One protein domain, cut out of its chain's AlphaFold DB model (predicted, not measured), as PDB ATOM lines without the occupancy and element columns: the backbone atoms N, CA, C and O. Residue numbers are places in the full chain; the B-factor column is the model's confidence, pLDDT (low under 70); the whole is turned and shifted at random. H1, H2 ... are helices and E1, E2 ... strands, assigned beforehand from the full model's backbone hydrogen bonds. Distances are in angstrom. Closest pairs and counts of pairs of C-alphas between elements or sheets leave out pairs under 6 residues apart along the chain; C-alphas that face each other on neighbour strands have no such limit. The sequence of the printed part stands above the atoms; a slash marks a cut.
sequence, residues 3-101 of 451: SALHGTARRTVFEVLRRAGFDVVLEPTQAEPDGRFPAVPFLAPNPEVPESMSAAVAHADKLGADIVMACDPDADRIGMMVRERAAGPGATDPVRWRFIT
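This is residues 3 to 101 of the 451 residues of an uncharacterized protein of Deltaproteobacteria bacterium (UniProt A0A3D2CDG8). In a domain with little regular structure, a small three-stranded sheet has H2 over one face, and a long looping stretch, residues 20 to 49, joins H2 to H1. Residues 16 to 19 of H1 and residues 87 to 92 stick out. The printed part has 99 residues, 38 in named elements of mixed class, in the order H1 H2 E1 E2 E3; the sheet E1 - E2 - E3 is antiparallel. It is compact, radius of gyration of the C-alphas 13.7 A, spanning 45 by 32 by 22 A.

E1, residues 67 to 71, and E2, residues 78 to 84, form a hairpin, N 68 and O 81 being 2.9 A apart. E2 and E3, residues 96 to 100, form another, with N 82 and O 98 at 2.9 A. H2, residues 50 to 63, touches E1, closest C-alphas Val 57 and Val 68, 6.4 A. H1, residues 13 to 19, only grazes the sheet.

H2 spans 19.5 A from C-alpha 50 (64.224, 94.193, 78.508); E3 ends at C-alpha 100 (57.637, 91.244, 83.761).

The printed part has no cut; residues 86 to 94 have pLDDT under 70.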
ATOM      1  N   SER A   3      60.663 105.386  82.163       98.25
ATOM      2  CA  SER A   3      61.298 105.742  80.892       98.25
ATOM      3  C   SER A   3      60.254 105.940  79.801       98.25
ATOM      4  O   SER A   3      59.395 105.093  79.582       98.25
ATOM      5  N   ALA A   4      60.348 107.053  79.079       97.19
ATOM      6  CA  ALA A   4      59.507 107.283  77.912       97.19
ATOM      7  C   ALA A   4      60.090 106.675  76.627       97.19
ATOM      8  O   ALA A   4      59.442 106.785  75.596       97.19
ATOM      9  N   LEU A   5      61.307 106.106  76.663       97.50
ATOM     10  CA  LEU A   5      62.046 105.632  75.481       97.50
ATOM     11  C   LEU A   5      62.067 106.660  74.332       97.50
ATOM     12  O   LEU A   5      61.897 106.307  73.168       97.50
ATOM     13  N   HIS A   6      62.255 107.945  74.662       97.56
ATOM     14  CA  HIS A   6      62.160 109.086  73.736       97.56
ATOM     15  C   HIS A   6      60.783 109.272  73.058       97.56
ATOM     16  O   HIS A   6      60.665 109.954  72.038       97.56
ATOM     17  N   GLY A   7      59.737 108.667  73.611       96.56
ATOM     18  CA  GLY A   7      58.365 108.687  73.122       96.56
ATOM     19  C   GLY A   7      57.461 109.745  73.752       96.56
ATOM     20  O   GLY A   7      57.869 110.597  74.548       96.56
ATOM     21  N   THR A   8      56.175 109.657  73.418       96.69
ATOM     22  CA  THR A   8      55.112 110.551  73.903       96.69
ATOM     23  C   THR A   8      54.763 110.322  75.377       96.69
ATOM     24  O   THR A   8      54.254 111.235  76.036       96.69
ATOM     25  N   ALA A   9      55.107 109.148  75.923       97.25
ATOM     26  CA  ALA A   9      54.718 108.683  77.253       97.25
ATOM     27  C   ALA A   9      55.129 109.611  78.411       97.25
ATOM     28  O   ALA A   9      54.493 109.620  79.466       97.25
ATOM     29  N   ARG A  10      56.151 110.457  78.215       95.62
ATOM     30  CA  ARG A  10      56.530 111.497  79.184       95.62
ATOM     31  C   ARG A  10      55.409 112.504  79.450       95.62
ATOM     32  O   ARG A  10      55.285 112.998  80.566       95.62
ATOM     33  N   ARG A  11      54.639 112.873  78.425       95.31
ATOM     34  CA  ARG A  11      53.560 113.870  78.544       95.31
ATOM     35  C   ARG A  11      52.191 113.231  78.778       95.31
ATOM     36  O   ARG A  11      51.237 113.961  79.022       95.31
ATOM     37  N   THR A  12      52.102 111.903  78.713       96.12
ATOM     38  CA  THR A  12      50.872 111.132  78.928       96.12
ATOM     39  C   THR A  12      50.997 110.270  80.187       96.12
ATOM     40  O   THR A  12      50.648 110.731  81.270       96.12
ATOM     41  N   VAL A  13      51.554 109.063  80.086       97.94
ATOM     42  CA  VAL A  13      51.625 108.063  81.166       97.94
ATOM     43  C   VAL A  13      52.364 108.582  82.403       97.94
ATOM     44  O   VAL A  13      51.864 108.459  83.520       97.94
ATOM     45  N   PHE A  14      53.527 109.218  82.225       97.94
ATOM     46  CA  PHE A  14      54.276 109.803  83.342       97.94
ATOM     47  C   PHE A  14      53.465 110.882  84.074       97.94
ATOM     48  O   PHE A  14      53.434 110.912  85.303       97.94
ATOM     49  N   GLU A  15      52.773 111.746  83.329       97.44
ATOM     50  CA  GLU A  15      51.956 112.811  83.910       97.44
ATOM     51  C   GLU A  15      50.726 112.249  84.636       97.44
ATOM     52  O   GLU A  15      50.365 112.761  85.694       97.44
ATOM     53  N   VAL A  16      50.124 111.168  84.124       97.69
ATOM     54  CA  VAL A  16      49.048 110.433  84.810       97.69
ATOM     55  C   VAL A  16      49.532 109.906  86.161       97.69
ATOM     56  O   VAL A  16      48.899 110.183  87.179       97.69
ATOM     57  N   LEU A  17      50.682 109.223  86.203       98.38
ATOM     58  CA  LEU A  17      51.265 108.714  87.452       98.38
ATOM     59  C   LEU A  17      51.591 109.847  88.437       98.38
ATOM     60  O   LEU A  17      51.252 109.763  89.618       98.38
ATOM     61  N   ARG A  18      52.193 110.936  87.948       98.00
ATOM     62  CA  ARG A  18      52.537 112.106  88.765       98.00
ATOM     63  C   ARG A  18      51.291 112.767  89.361       98.00
ATOM     64  O   ARG A  18      51.277 113.095  90.543       98.00
ATOM     65  N   ARG A  19      50.233 112.956  88.562       98.06
ATOM     66  CA  ARG A  19      48.957 113.539  89.020       98.06
ATOM     67  C   ARG A  19      48.206 112.635  89.987       98.06
ATOM     68  O   ARG A  19      47.533 113.148  90.873       98.06
ATOM     69  N   ALA A  20      48.345 111.320  89.843       97.81
ATOM     70  CA  ALA A  20      47.808 110.349  90.790       97.81
ATOM     71  C   ALA A  20      48.560 110.329  92.139       97.81
ATOM     72  O   ALA A  20      48.125 109.648  93.064       97.81
ATOM     73  N   GLY A  21      49.655 111.089  92.277       97.75
ATOM     74  CA  GLY A  21      50.386 111.257  93.534       97.75
ATOM     75  C   GLY A  21      51.475 110.214  93.783       97.75
ATOM     76  O   GLY A  21      51.973 110.123  94.903       97.75
ATOM     77  N   PHE A  22      51.860 109.432  92.769       97.50
ATOM     78  CA  PHE A  22      52.997 108.520  92.888       97.50
ATOM     79  C   PHE A  22      54.323 109.286  92.893       97.50
ATOM     80  O   PHE A  22      54.502 110.247  92.140       97.50
ATOM     81  N   ASP A  23      55.277 108.808  93.694       96.06
ATOM     82  CA  ASP A  23      56.668 109.252  93.622       96.06
ATOM     83  C   ASP A  23      57.331 108.647  92.375       96.06
ATOM     84  O   ASP A  23      57.740 107.482  92.341       96.06
ATOM     85  N   VAL A  24      57.337 109.425  91.291       97.12
ATOM     86  CA  VAL A  24      57.808 108.996  89.976       97.12
ATOM     87  C   VAL A  24      58.942 109.893  89.490       97.12
ATOM     88  O   VAL A  24      58.818 111.111  89.387       97.12
ATOM     89  N   VAL A  25      60.058 109.258  89.134       97.88
ATOM     90  CA  VAL A  25      61.255 109.895  88.571       97.88
ATOM     91  C   VAL A  25      61.422 109.444  87.122       97.88
ATOM     92  O   VAL A  25      61.211 108.265  86.829       97.88
ATOM     93  N   LEU A  26      61.780 110.371  86.228       97.56
ATOM     94  CA  LEU A  26      62.119 110.077  84.832       97.56
ATOM     95  C   LEU A  26      63.556 109.571  84.705       97.56
ATOM     96  O   LEU A  26      64.455 110.104  85.353       97.56
ATOM     97  N   GLU A  27      63.786 108.628  83.792       97.62
ATOM     98  CA  GLU A  27      65.130 108.293  83.327       97.62
ATOM     99  C   GLU A  27      65.628 109.390  82.368       97.62
ATOM    100  O   GLU A  27      65.139 109.473  81.236       97.62
ATOM    101  N   PRO A  28      66.568 110.260  82.789       97.06
ATOM    102  CA  PRO A  28      66.883 111.487  82.064       97.06
ATOM    103  C   PRO A  28      67.451 111.230  80.667       97.06
ATOM    104  O   PRO A  28      67.185 112.010  79.756       97.06
ATOM    105  N   THR A  29      68.188 110.131  80.475       96.75
ATOM    106  CA  THR A  29      68.815 109.805  79.183       96.75
ATOM    107  C   THR A  29      67.799 109.468  78.089       96.75
ATOM    108  O   THR A  29      68.083 109.681  76.915       96.75
ATOM    109  N   GLN A  30      66.601 109.010  78.468       96.88
ATOM    110  CA  GLN A  30      65.533 108.559  77.568       96.88
ATOM    111  C   GLN A  30      64.267 109.439  77.659       96.88
ATOM    112  O   GLN A  30      63.201 109.060  77.168       96.88
ATOM    113  N   ALA A  31      64.348 110.600  78.322       95.50
ATOM    114  CA  ALA A  31      63.184 111.423  78.651       95.50
ATOM    115  C   ALA A  31      62.756 112.397  77.542       95.50
ATOM    116  O   ALA A  31      61.573 112.729  77.457       95.50
ATOM    117  N   GLU A  32      63.687 112.939  76.755       95.38
ATOM    118  CA  GLU A  32      63.362 113.906  75.694       95.38
ATOM    119  C   GLU A  32      62.980 113.192  74.389       95.38
ATOM    120  O   GLU A  32      63.643 112.213  74.036       95.38
ATOM    121  N   PRO A  33      61.956 113.670  73.652       94.94
ATOM    122  CA  PRO A  33      61.594 113.089  72.367       94.94
ATOM    123  C   PRO A  33      62.721 113.175  71.330       94.94
ATOM    124  O   PRO A  33      63.218 114.260  71.035       94.94
ATOM    125  N   ASP A  34      63.088 112.037  70.744       95.19
ATOM    126  CA  ASP A  34      64.092 111.918  69.680       95.19
ATOM    127  C   ASP A  34      63.806 110.664  68.841       95.19
ATOM    128  O   ASP A  34      63.947 109.536  69.313       95.19
ATOM    129  N   GLY A  35      63.436 110.860  67.571       94.19
ATOM    130  CA  GLY A  35      63.091 109.774  66.645       94.19
ATOM    131  C   GLY A  35      64.266 108.887  66.218       94.19
ATOM    132  O   GLY A  35      64.065 107.942  65.460       94.19
ATOM    133  N   ARG A  36      65.492 109.186  66.667       93.94
ATOM    134  CA  ARG A  36      66.675 108.335  66.466       93.94
ATOM    135  C   ARG A  36      66.890 107.340  67.605       93.94
ATOM    136  O   ARG A  36      67.709 106.444  67.449       93.94
ATOM    137  N   PHE A  37      66.197 107.510  68.735       94.81
ATOM    138  CA  PHE A  37      66.302 106.668  69.933       94.81
ATOM    139  C   PHE A  37      67.745 106.443  70.445       94.81
ATOM    140  O   PHE A  37      68.116 105.309  70.751       94.81
ATOM    141  N   PRO A  38      68.582 107.497  70.550       92.31
ATOM    142  CA  PRO A  38      70.035 107.361  70.703       92.31
ATOM    143  C   PRO A  38      70.484 106.720  72.024       92.31
ATOM    144  O   PRO A  38      71.581 106.178  72.083       92.31
ATOM    145  N   ALA A  39      69.667 106.790  73.084       92.31
ATOM    146  CA  ALA A  39      69.975 106.209  74.392       92.31
ATOM    147  C   ALA A  39      69.235 104.885  74.655       92.31
ATOM    148  O   ALA A  39      69.182 104.411  75.793       92.31
ATOM    149  N   VAL A  40      68.619 104.293  73.627       94.00
ATOM    150  CA  VAL A  40      67.925 103.008  73.739       94.00
ATOM    151  C   VAL A  40      68.807 101.912  73.141       94.00
ATOM    152  O   VAL A  40      69.088 101.964  71.941       94.00
ATOM    153  N   PRO A  41      69.225 100.907  73.936       92.44
ATOM    154  CA  PRO A  41      70.007  99.780  73.438       92.44
ATOM    155  C   PRO A  41      69.401  99.136  72.190       92.44
ATOM    156  O   PRO A  41      68.178  99.002  72.067       92.44
ATOM    157  N   PHE A  42      70.269  98.760  71.251       90.12
ATOM    158  CA  PHE A  42      69.906  98.204  69.943       90.12
ATOM    159  C   PHE A  42      69.031  99.107  69.053       90.12
ATOM    160  O   PHE A  42      68.505  98.624  68.048       90.12
ATOM    161  N   LEU A  43      68.838 100.384  69.410       90.75
ATOM    162  CA  LEU A  43      67.879 101.295  68.769       90.75
ATOM    163  C   LEU A  43      66.456 100.707  68.717       90.75
ATOM    164  O   LEU A  43      65.706 100.929  67.766       90.75
ATOM    165  N   ALA A  44      66.096  99.927  69.739       91.62
ATOM    166  CA  ALA A  44      64.816  99.241  69.843       91.62
ATOM    167  C   ALA A  44      63.971  99.863  70.970       91.62
ATOM    168  O   ALA A  44      63.983  99.339  72.087       91.62
ATOM    169  N   PRO A  45      63.227 100.963  70.717       95.19
ATOM    170  CA  PRO A  45      62.327 101.591  71.691       95.19
ATOM    171  C   PRO A  45      61.071 100.736  71.892       95.19
ATOM    172  O   PRO A  45      59.957 101.155  71.621       95.19
ATOM    173  N   ASN A  46      61.251  99.488  72.309       95.56
ATOM    174  CA  ASN A  46      60.174  98.547  72.538       95.56
ATOM    175  C   ASN A  46      60.302  97.993  73.965       95.56
ATOM    176  O   ASN A  46      61.280  97.297  74.243       95.56
ATOM    177  N   PRO A  47      59.320  98.238  74.852       96.06
ATOM    178  CA  PRO A  47      59.323  97.709  76.212       96.06
ATOM    179  C   PRO A  47      59.274  96.170  76.296       96.06
ATOM    180  O   PRO A  47      59.516  95.619  77.369       96.06
ATOM    181  N   GLU A  48      58.990  95.468  75.190       94.81
ATOM    182  CA  GLU A  48      59.149  94.010  75.062       94.81
ATOM    183  C   GLU A  48      60.625  93.569  75.102       94.81
ATOM    184  O   GLU A  48      60.904  92.408  75.394       94.81
ATOM    185  N   VAL A  49      61.565  94.471  74.785       94.62
ATOM    186  CA  VAL A  49      63.017  94.245  74.832       94.62
ATOM    187  C   VAL A  49      63.520  94.717  76.200       94.62
ATOM    188  O   VAL A  49      63.601  95.931  76.415       94.62
ATOM    189  N   PRO A  50      63.856  93.813  77.142       94.88
ATOM    190  CA  PRO A  50      64.224  94.193  78.508       94.88
ATOM    191  C   PRO A  50      65.392  95.184  78.564       94.88
ATOM    192  O   PRO A  50      65.415  96.077  79.413       94.88
ATOM    193  N   GLU A  51      66.335  95.067  77.629       95.06
ATOM    194  CA  GLU A  51      67.516  95.914  77.526       95.06
ATOM    195  C   GLU A  51      67.165  97.388  77.282       95.06
ATOM    196  O   GLU A  51      67.906  98.254  77.747       95.06
ATOM    197  N   SER A  52      66.016  97.690  76.660       96.12
ATOM    198  CA  SER A  52      65.538  99.071  76.463       96.12
ATOM    199  C   SER A  52      65.407  99.842  77.787       96.12
ATOM    200  O   SER A  52      65.611 101.056  77.823       96.12
ATOM    201  N   MET A  53      65.159  99.129  78.892       97.31
ATOM    202  CA  MET A  53      65.009  99.676  80.241       97.31
ATOM    203  C   MET A  53      66.308  99.669  81.065       97.31
ATOM    204  O   MET A  53      66.274 100.055  82.231       97.31
ATOM    205  N   SER A  54      67.457  99.256  80.513       95.81
ATOM    206  CA  SER A  54      68.696  99.071  81.298       95.81
ATOM    207  C   SER A  54      69.175 100.353  81.988       95.81
ATOM    208  O   SER A  54      69.568 100.308  83.153       95.81
ATOM    209  N   ALA A  55      69.096 101.501  81.302       96.56
ATOM    210  CA  ALA A  55      69.437 102.803  81.882       96.56
ATOM    211  C   ALA A  55      68.522 103.136  83.073       96.56
ATOM    212  O   ALA A  55      68.998 103.449  84.166       96.56
ATOM    213  N   ALA A  56      67.212 102.952  82.887       97.50
ATOM    214  CA  ALA A  56      66.213 103.180  83.920       97.50
ATOM    215  C   ALA A  56      66.382 102.225  85.112       97.50
ATOM    216  O   ALA A  56      66.254 102.658  86.251       97.50
ATOM    217  N   VAL A  57      66.726 100.953  84.884       97.44
ATOM    218  CA  VAL A  57      67.040  99.981  85.946       97.44
ATOM    219  C   VAL A  57      68.278 100.403  86.735       97.44
ATOM    220  O   VAL A  57      68.242 100.423  87.965       97.44
ATOM    221  N   ALA A  58      69.360 100.792  86.056       95.81
ATOM    222  CA  ALA A  58      70.594 101.218  86.714       95.81
ATOM    223  C   ALA A  58      70.386 102.466  87.587       95.81
ATOM    224  O   ALA A  58      70.969 102.591  88.664       95.81
ATOM    225  N   HIS A  59      69.548 103.396  87.141       96.94
ATOM    226  CA  HIS A  59      69.217 104.591  87.905       96.94
ATOM    227  C   HIS A  59      68.181 104.304  89.005       96.94
ATOM    228  O   HIS A  59      68.331 104.797  90.122       96.94
ATOM    229  N   ALA A  60      67.202 103.434  88.756       96.44
ATOM    230  CA  ALA A  60      66.264 102.960  89.770       96.44
ATOM    231  C   ALA A  60      66.980 102.281  90.943       96.44
ATOM    232  O   ALA A  60      66.601 102.510  92.089       96.44
ATOM    233  N   ASP A  61      68.032 101.501  90.680       94.31
ATOM    234  CA  ASP A  61      68.813 100.861  91.738       94.31
ATOM    235  C   ASP A  61      69.537 101.880  92.630       94.31
ATOM    236  O   ASP A  61      69.483 101.772  93.854       94.31
ATOM    237  N   LYS A  62      70.115 102.937  92.038       94.00
ATOM    238  CA  LYS A  62      70.745 104.044  92.785       94.00
ATOM    239  C   LYS A  62      69.753 104.801  93.668       94.00
ATOM    240  O   LYS A  62      70.126 105.255  94.744       94.00
ATOM    241  N   LEU A  63      68.512 104.953  93.205       94.12
ATOM    242  CA  LEU A  63      67.443 105.637  93.939       94.12
ATOM    243  C   LEU A  63      66.724 104.731  94.947       94.12
ATOM    244  O   LEU A  63      65.950 105.226  95.759       94.12
ATOM    245  N   GLY A  64      66.939 103.414  94.887       92.31
ATOM    246  CA  GLY A  64      66.172 102.452  95.675       92.31
ATOM    247  C   GLY A  64      64.701 102.349  95.257       92.31
ATOM    248  O   GLY A  64      63.865 102.016  96.090       92.31
ATOM    249  N   ALA A  65      64.369 102.625  93.991       94.62
ATOM    250  CA  ALA A  65      62.996 102.536  93.496       94.62
ATOM    251  C   ALA A  65      62.502 101.078  93.434       94.62
ATOM    252  O   ALA A  65      63.263 100.175  93.091       94.62
ATOM    253  N   ASP A  66      61.215 100.842  93.700       94.69
ATOM    254  CA  ASP A  66      60.638  99.487  93.719       94.69
ATOM    255  C   ASP A  66      60.374  98.908  92.323       94.69
ATOM    256  O   ASP A  66      60.441  97.693  92.111       94.69
ATOM    257  N   ILE A  67      60.034  99.779  91.370       97.69
ATOM    258  CA  ILE A  67      59.620  99.403  90.018       97.69
ATOM    259  C   ILE A  67      60.160 100.380  88.963       97.69
ATOM    260  O   ILE A  67      60.295 101.591  89.196       97.69
ATOM    261  N   VAL A  68      60.429  99.844  87.775       98.56
ATOM    262  CA  VAL A  68      60.657 100.593  86.534       98.56
ATOM    263  C   VAL A  68      59.485 100.318  85.608       98.56
ATOM    264  O   VAL A  68      59.116  99.161  85.426       98.56
ATOM    265  N   MET A  69      58.933 101.366  85.009       98.62
ATOM    266  CA  MET A  69      57.989 101.268  83.899       98.62
ATOM    267  C   MET A  69      58.580 101.937  82.661       98.62
ATOM    268  O   MET A  69      59.308 102.926  82.780       98.62
ATOM    269  N   ALA A  70      58.254 101.416  81.485       98.38
ATOM    270  CA  ALA A  70      58.580 102.056  80.217       98.38
ATOM    271  C   ALA A  70      57.451 101.895  79.204       98.38
ATOM    272  O   ALA A  70      56.671 100.952  79.304       98.38
ATOM    273  N   CYS A  71      57.383 102.787  78.223       98.25
ATOM    274  CA  CYS A  71      56.411 102.715  77.135       98.25
ATOM    275  C   CYS A  71      57.102 102.822  75.779       98.25
ATOM    276  O   CYS A  71      58.175 103.417  75.685       98.25
ATOM    277  N   ASP A  72      56.490 102.251  74.742       97.38
ATOM    278  CA  ASP A  72      56.910 102.464  73.356       97.38
ATOM    279  C   ASP A  72      56.588 103.900  72.880       97.38
ATOM    280  O   ASP A  72      55.948 104.668  73.612       97.38
ATOM    281  N   PRO A  73      57.080 104.331  71.698       97.06
ATOM    282  CA  PRO A  73      57.077 105.737  71.315       97.06
ATOM    283  C   PRO A  73      55.703 106.404  71.259       97.06
ATOM    284  O   PRO A  73      55.620 107.603  71.520       97.06
ATOM    285  N   ASP A  74      54.649 105.665  70.925       96.94
ATOM    286  CA  ASP A  74      53.257 106.124  70.878       96.94
ATOM    287  C   ASP A  74      52.463 105.829  72.163       96.94
ATOM    288  O   ASP A  74      51.335 106.301  72.289       96.94
ATOM    289  N   ALA A  75      53.090 105.186  73.155       97.25
ATOM    290  CA  ALA A  75      52.534 104.870  74.470       97.25
ATOM    291  C   ALA A  75      51.338 103.900  74.448       97.25
ATOM    292  O   ALA A  75      50.481 103.945  75.337       97.25
ATOM    293  N   ASP A  76      51.304 102.997  73.466       97.56
ATOM    294  CA  ASP A  76      50.283 101.954  73.356       97.56
ATOM    295  C   ASP A  76      50.682 100.662  74.110       97.56
ATOM    296  O   ASP A  76      49.832  99.830  74.440       97.56
ATOM    297  N   ARG A  77      51.964 100.509  74.468       98.31
ATOM    298  CA  ARG A  77      52.496  99.385  75.257       98.31
ATOM    299  C   ARG A  77      53.172  99.822  76.538       98.31
ATOM    300  O   ARG A  77      53.763 100.896  76.633       98.31
ATOM    301  N   ILE A  78      53.167  98.915  77.514       98.44
ATOM    302  CA  ILE A  78      53.859  99.091  78.792       98.44
ATOM    303  C   ILE A  78      54.824  97.941  79.097       98.44
ATOM    304  O   ILE A  78      54.494  96.762  79.000       98.44
ATOM    305  N   GLY A  79      56.045  98.284  79.488       98.06
ATOM    306  CA  GLY A  79      57.071  97.386  80.010       98.06
ATOM    307  C   GLY A  79      57.299  97.630  81.484       98.06
ATOM    308  O   GLY A  79      57.062  98.730  81.986       98.06
ATOM    309  N   MET A  80      57.770  96.597  82.178       97.94
ATOM    310  CA  MET A  80      57.983  96.678  83.610       97.94
ATOM    311  C   MET A  80      59.170  95.836  84.076       97.94
ATOM    312  O   MET A  80      59.340  94.686  83.667       97.94
ATOM    313  N   MET A  81      59.955  96.405  84.988       98.25
ATOM    314  CA  MET A  81      60.924  95.681  85.807       98.25
ATOM    315  C   MET A  81      60.557  95.861  87.276       98.25
ATOM    316  O   MET A  81      60.243  96.969  87.715       98.25
ATOM    317  N   VAL A  82      60.616  94.779  88.043       97.19
ATOM    318  CA  VAL A  82      60.307  94.779  89.476       97.19
ATOM    319  C   VAL A  82      61.565  94.442  90.254       97.19
ATOM    320  O   VAL A  82      62.255  93.470  89.937       97.19
ATOM    321  N   ARG A  83      61.859  95.238  91.281       93.94
ATOM    322  CA  ARG A  83      62.947  94.966  92.213       93.94
ATOM    323  C   ARG A  83      62.567  93.775  93.088       93.94
ATOM    324  O   ARG A  83      61.643  93.860  93.896       93.94
ATOM    325  N   GLU A  84      63.269  92.659  92.940       86.44
ATOM    326  CA  GLU A  84      63.125  91.524  93.847       86.44
ATOM    327  C   GLU A  84      63.783  91.861  95.187       86.44
ATOM    328  O   GLU A  84      64.887  92.413  95.247       86.44
ATOM    329  N   ARG A  85      63.107  91.517  96.285       74.12
ATOM    330  CA  ARG A  85      63.680  91.643  97.626       74.12
ATOM    331  C   ARG A  85      64.541  90.429  97.947       74.12
ATOM    332  O   ARG A  85      64.184  89.302  97.605       74.12
ATOM    333  N   ALA A  86      65.657  90.664  98.633       65.19
ATOM    334  CA  ALA A  86      66.459  89.594  99.213       65.19
ATOM    335  C   ALA A  86      65.598  88.786 100.202       65.19
ATOM    336  O   ALA A  86      64.804  89.353 100.960       65.19
ATOM    337  N   ALA A  87      65.710  87.459 100.168       58.56
ATOM    338  CA  ALA A  87      64.866  86.595 100.982       58.56
ATOM    339  C   ALA A  87      65.395  86.519 102.426       58.56
ATOM    340  O   ALA A  87      66.405  85.872 102.686       58.56
ATOM    341  N   GLY A  88      64.670  87.131 103.369       54.78
ATOM    342  CA  GLY A  88      64.864  86.959 104.814       54.78
ATOM    343  C   GLY A  88      65.523  88.146 105.543       54.78
ATOM    344  O   GLY A  88      66.168  88.989 104.918       54.78
ATOM    345  N   PRO A  89      65.362  88.246 106.881       46.03
ATOM    346  CA  PRO A  89      66.006  89.287 107.682       46.03
ATOM    347  C   PRO A  89      67.535  89.151 107.629       46.03
ATOM    348  O   PRO A  89      68.068  88.087 107.929       46.03
ATOM    349  N   GLY A  90      68.240  90.226 107.266       55.47
ATOM    350  CA  GLY A  90      69.708  90.241 107.187       55.47
ATOM    351  C   GLY A  90      70.303  89.667 105.896       55.47
ATOM    352  O   GLY A  90      71.521  89.519 105.814       55.47
ATOM    353  N   ALA A  91      69.483  89.356 104.886       59.72
ATOM    354  CA  ALA A  91      69.976  88.883 103.598       59.72
ATOM    355  C   ALA A  91      70.750  89.990 102.854       59.72
ATOM    356  O   ALA A  91      70.224  91.071 102.591       59.72
ATOM    357  N   THR A  92      72.001  89.697 102.500       58.44
ATOM    358  CA  THR A  92      72.913  90.581 101.750       58.44
ATOM    359  C   THR A  92      72.944  90.256 100.256       58.44
ATOM    360  O   THR A  92      73.908  90.602  99.572       58.44
ATOM    361  N   ASP A  93      71.946  89.524  99.752       65.62
ATOM    362  CA  ASP A  93      71.908  89.156  98.342       65.62
ATOM    363  C   ASP A  93      71.885  90.415  97.465       65.62
ATOM    364  O   ASP A  93      71.211  91.396  97.802       65.62
ATOM    365  N   PRO A  94      72.606  90.404  96.329       66.81
ATOM    366  CA  PRO A  94      72.575  91.516  95.402       66.81
ATOM    367  C   PRO A  94      71.143  91.743  94.924       66.81
ATOM    368  O   PRO A  94      70.399  90.795  94.658       66.81
ATOM    369  N   VAL A  95      70.782  93.015  94.789       75.44
ATOM    370  CA  VAL A  95      69.496  93.442  94.246       75.44
ATOM    371  C   VAL A  95      69.325  92.832  92.861       75.44
ATOM    372  O   VAL A  95      70.193  92.967  91.997       75.44
ATOM    373  N   ARG A  96      68.198  92.155  92.648       87.44
ATOM    374  CA  ARG A  96      67.836  91.595  91.346       87.44
ATOM    375  C   ARG A  96      66.619  92.319  90.812       87.44
ATOM    376  O   ARG A  96      65.687  92.614  91.549       87.44
ATOM    377  N   TRP A  97      66.632  92.574  89.515       93.69
ATOM    378  CA  TRP A  97      65.491  93.110  88.792       93.69
ATOM    379  C   TRP A  97      64.902  91.998  87.932       93.69
ATOM    380  O   TRP A  97      65.623  91.368  87.155       93.69
ATOM    381  N   ARG A  98      63.604  91.737  88.092       94.56
ATOM    382  CA  ARG A  98      62.860  90.778  87.274       94.56
ATOM    383  C   ARG A  98      62.062  91.533  86.220       94.56
ATOM    384  O   ARG A  98      61.240  92.384  86.554       94.56
ATOM    385  N   PHE A  99      62.295  91.187  84.960       96.81
ATOM    386  CA  PHE A  99      61.442  91.607  83.855       96.81
ATOM    387  C   PHE A  99      60.072  90.942  83.973       96.81
ATOM    388  O   PHE A  99      59.994  89.737  84.220       96.81
ATOM    389  N   ILE A 100      59.015  91.729  83.794       97.69
ATOM    390  CA  ILE A 100      57.637  91.244  83.761       97.69
ATOM    391  C   ILE A 100      57.174  91.248  82.304       97.69
ATOM    392  O   ILE A 100      57.133  92.292  81.652       97.69
ATOM    393  N   THR A 101      56.843  90.068  81.790       97.56
ATOM    394  CA  THR A 101      56.393  89.882  80.405       97.56
ATOM    395  C   THR A 101      55.010  90.492  80.175       97.56
ATOM    396  O   THR A 101      54.222  90.619  81.109       97.56
TER     397      THR A 101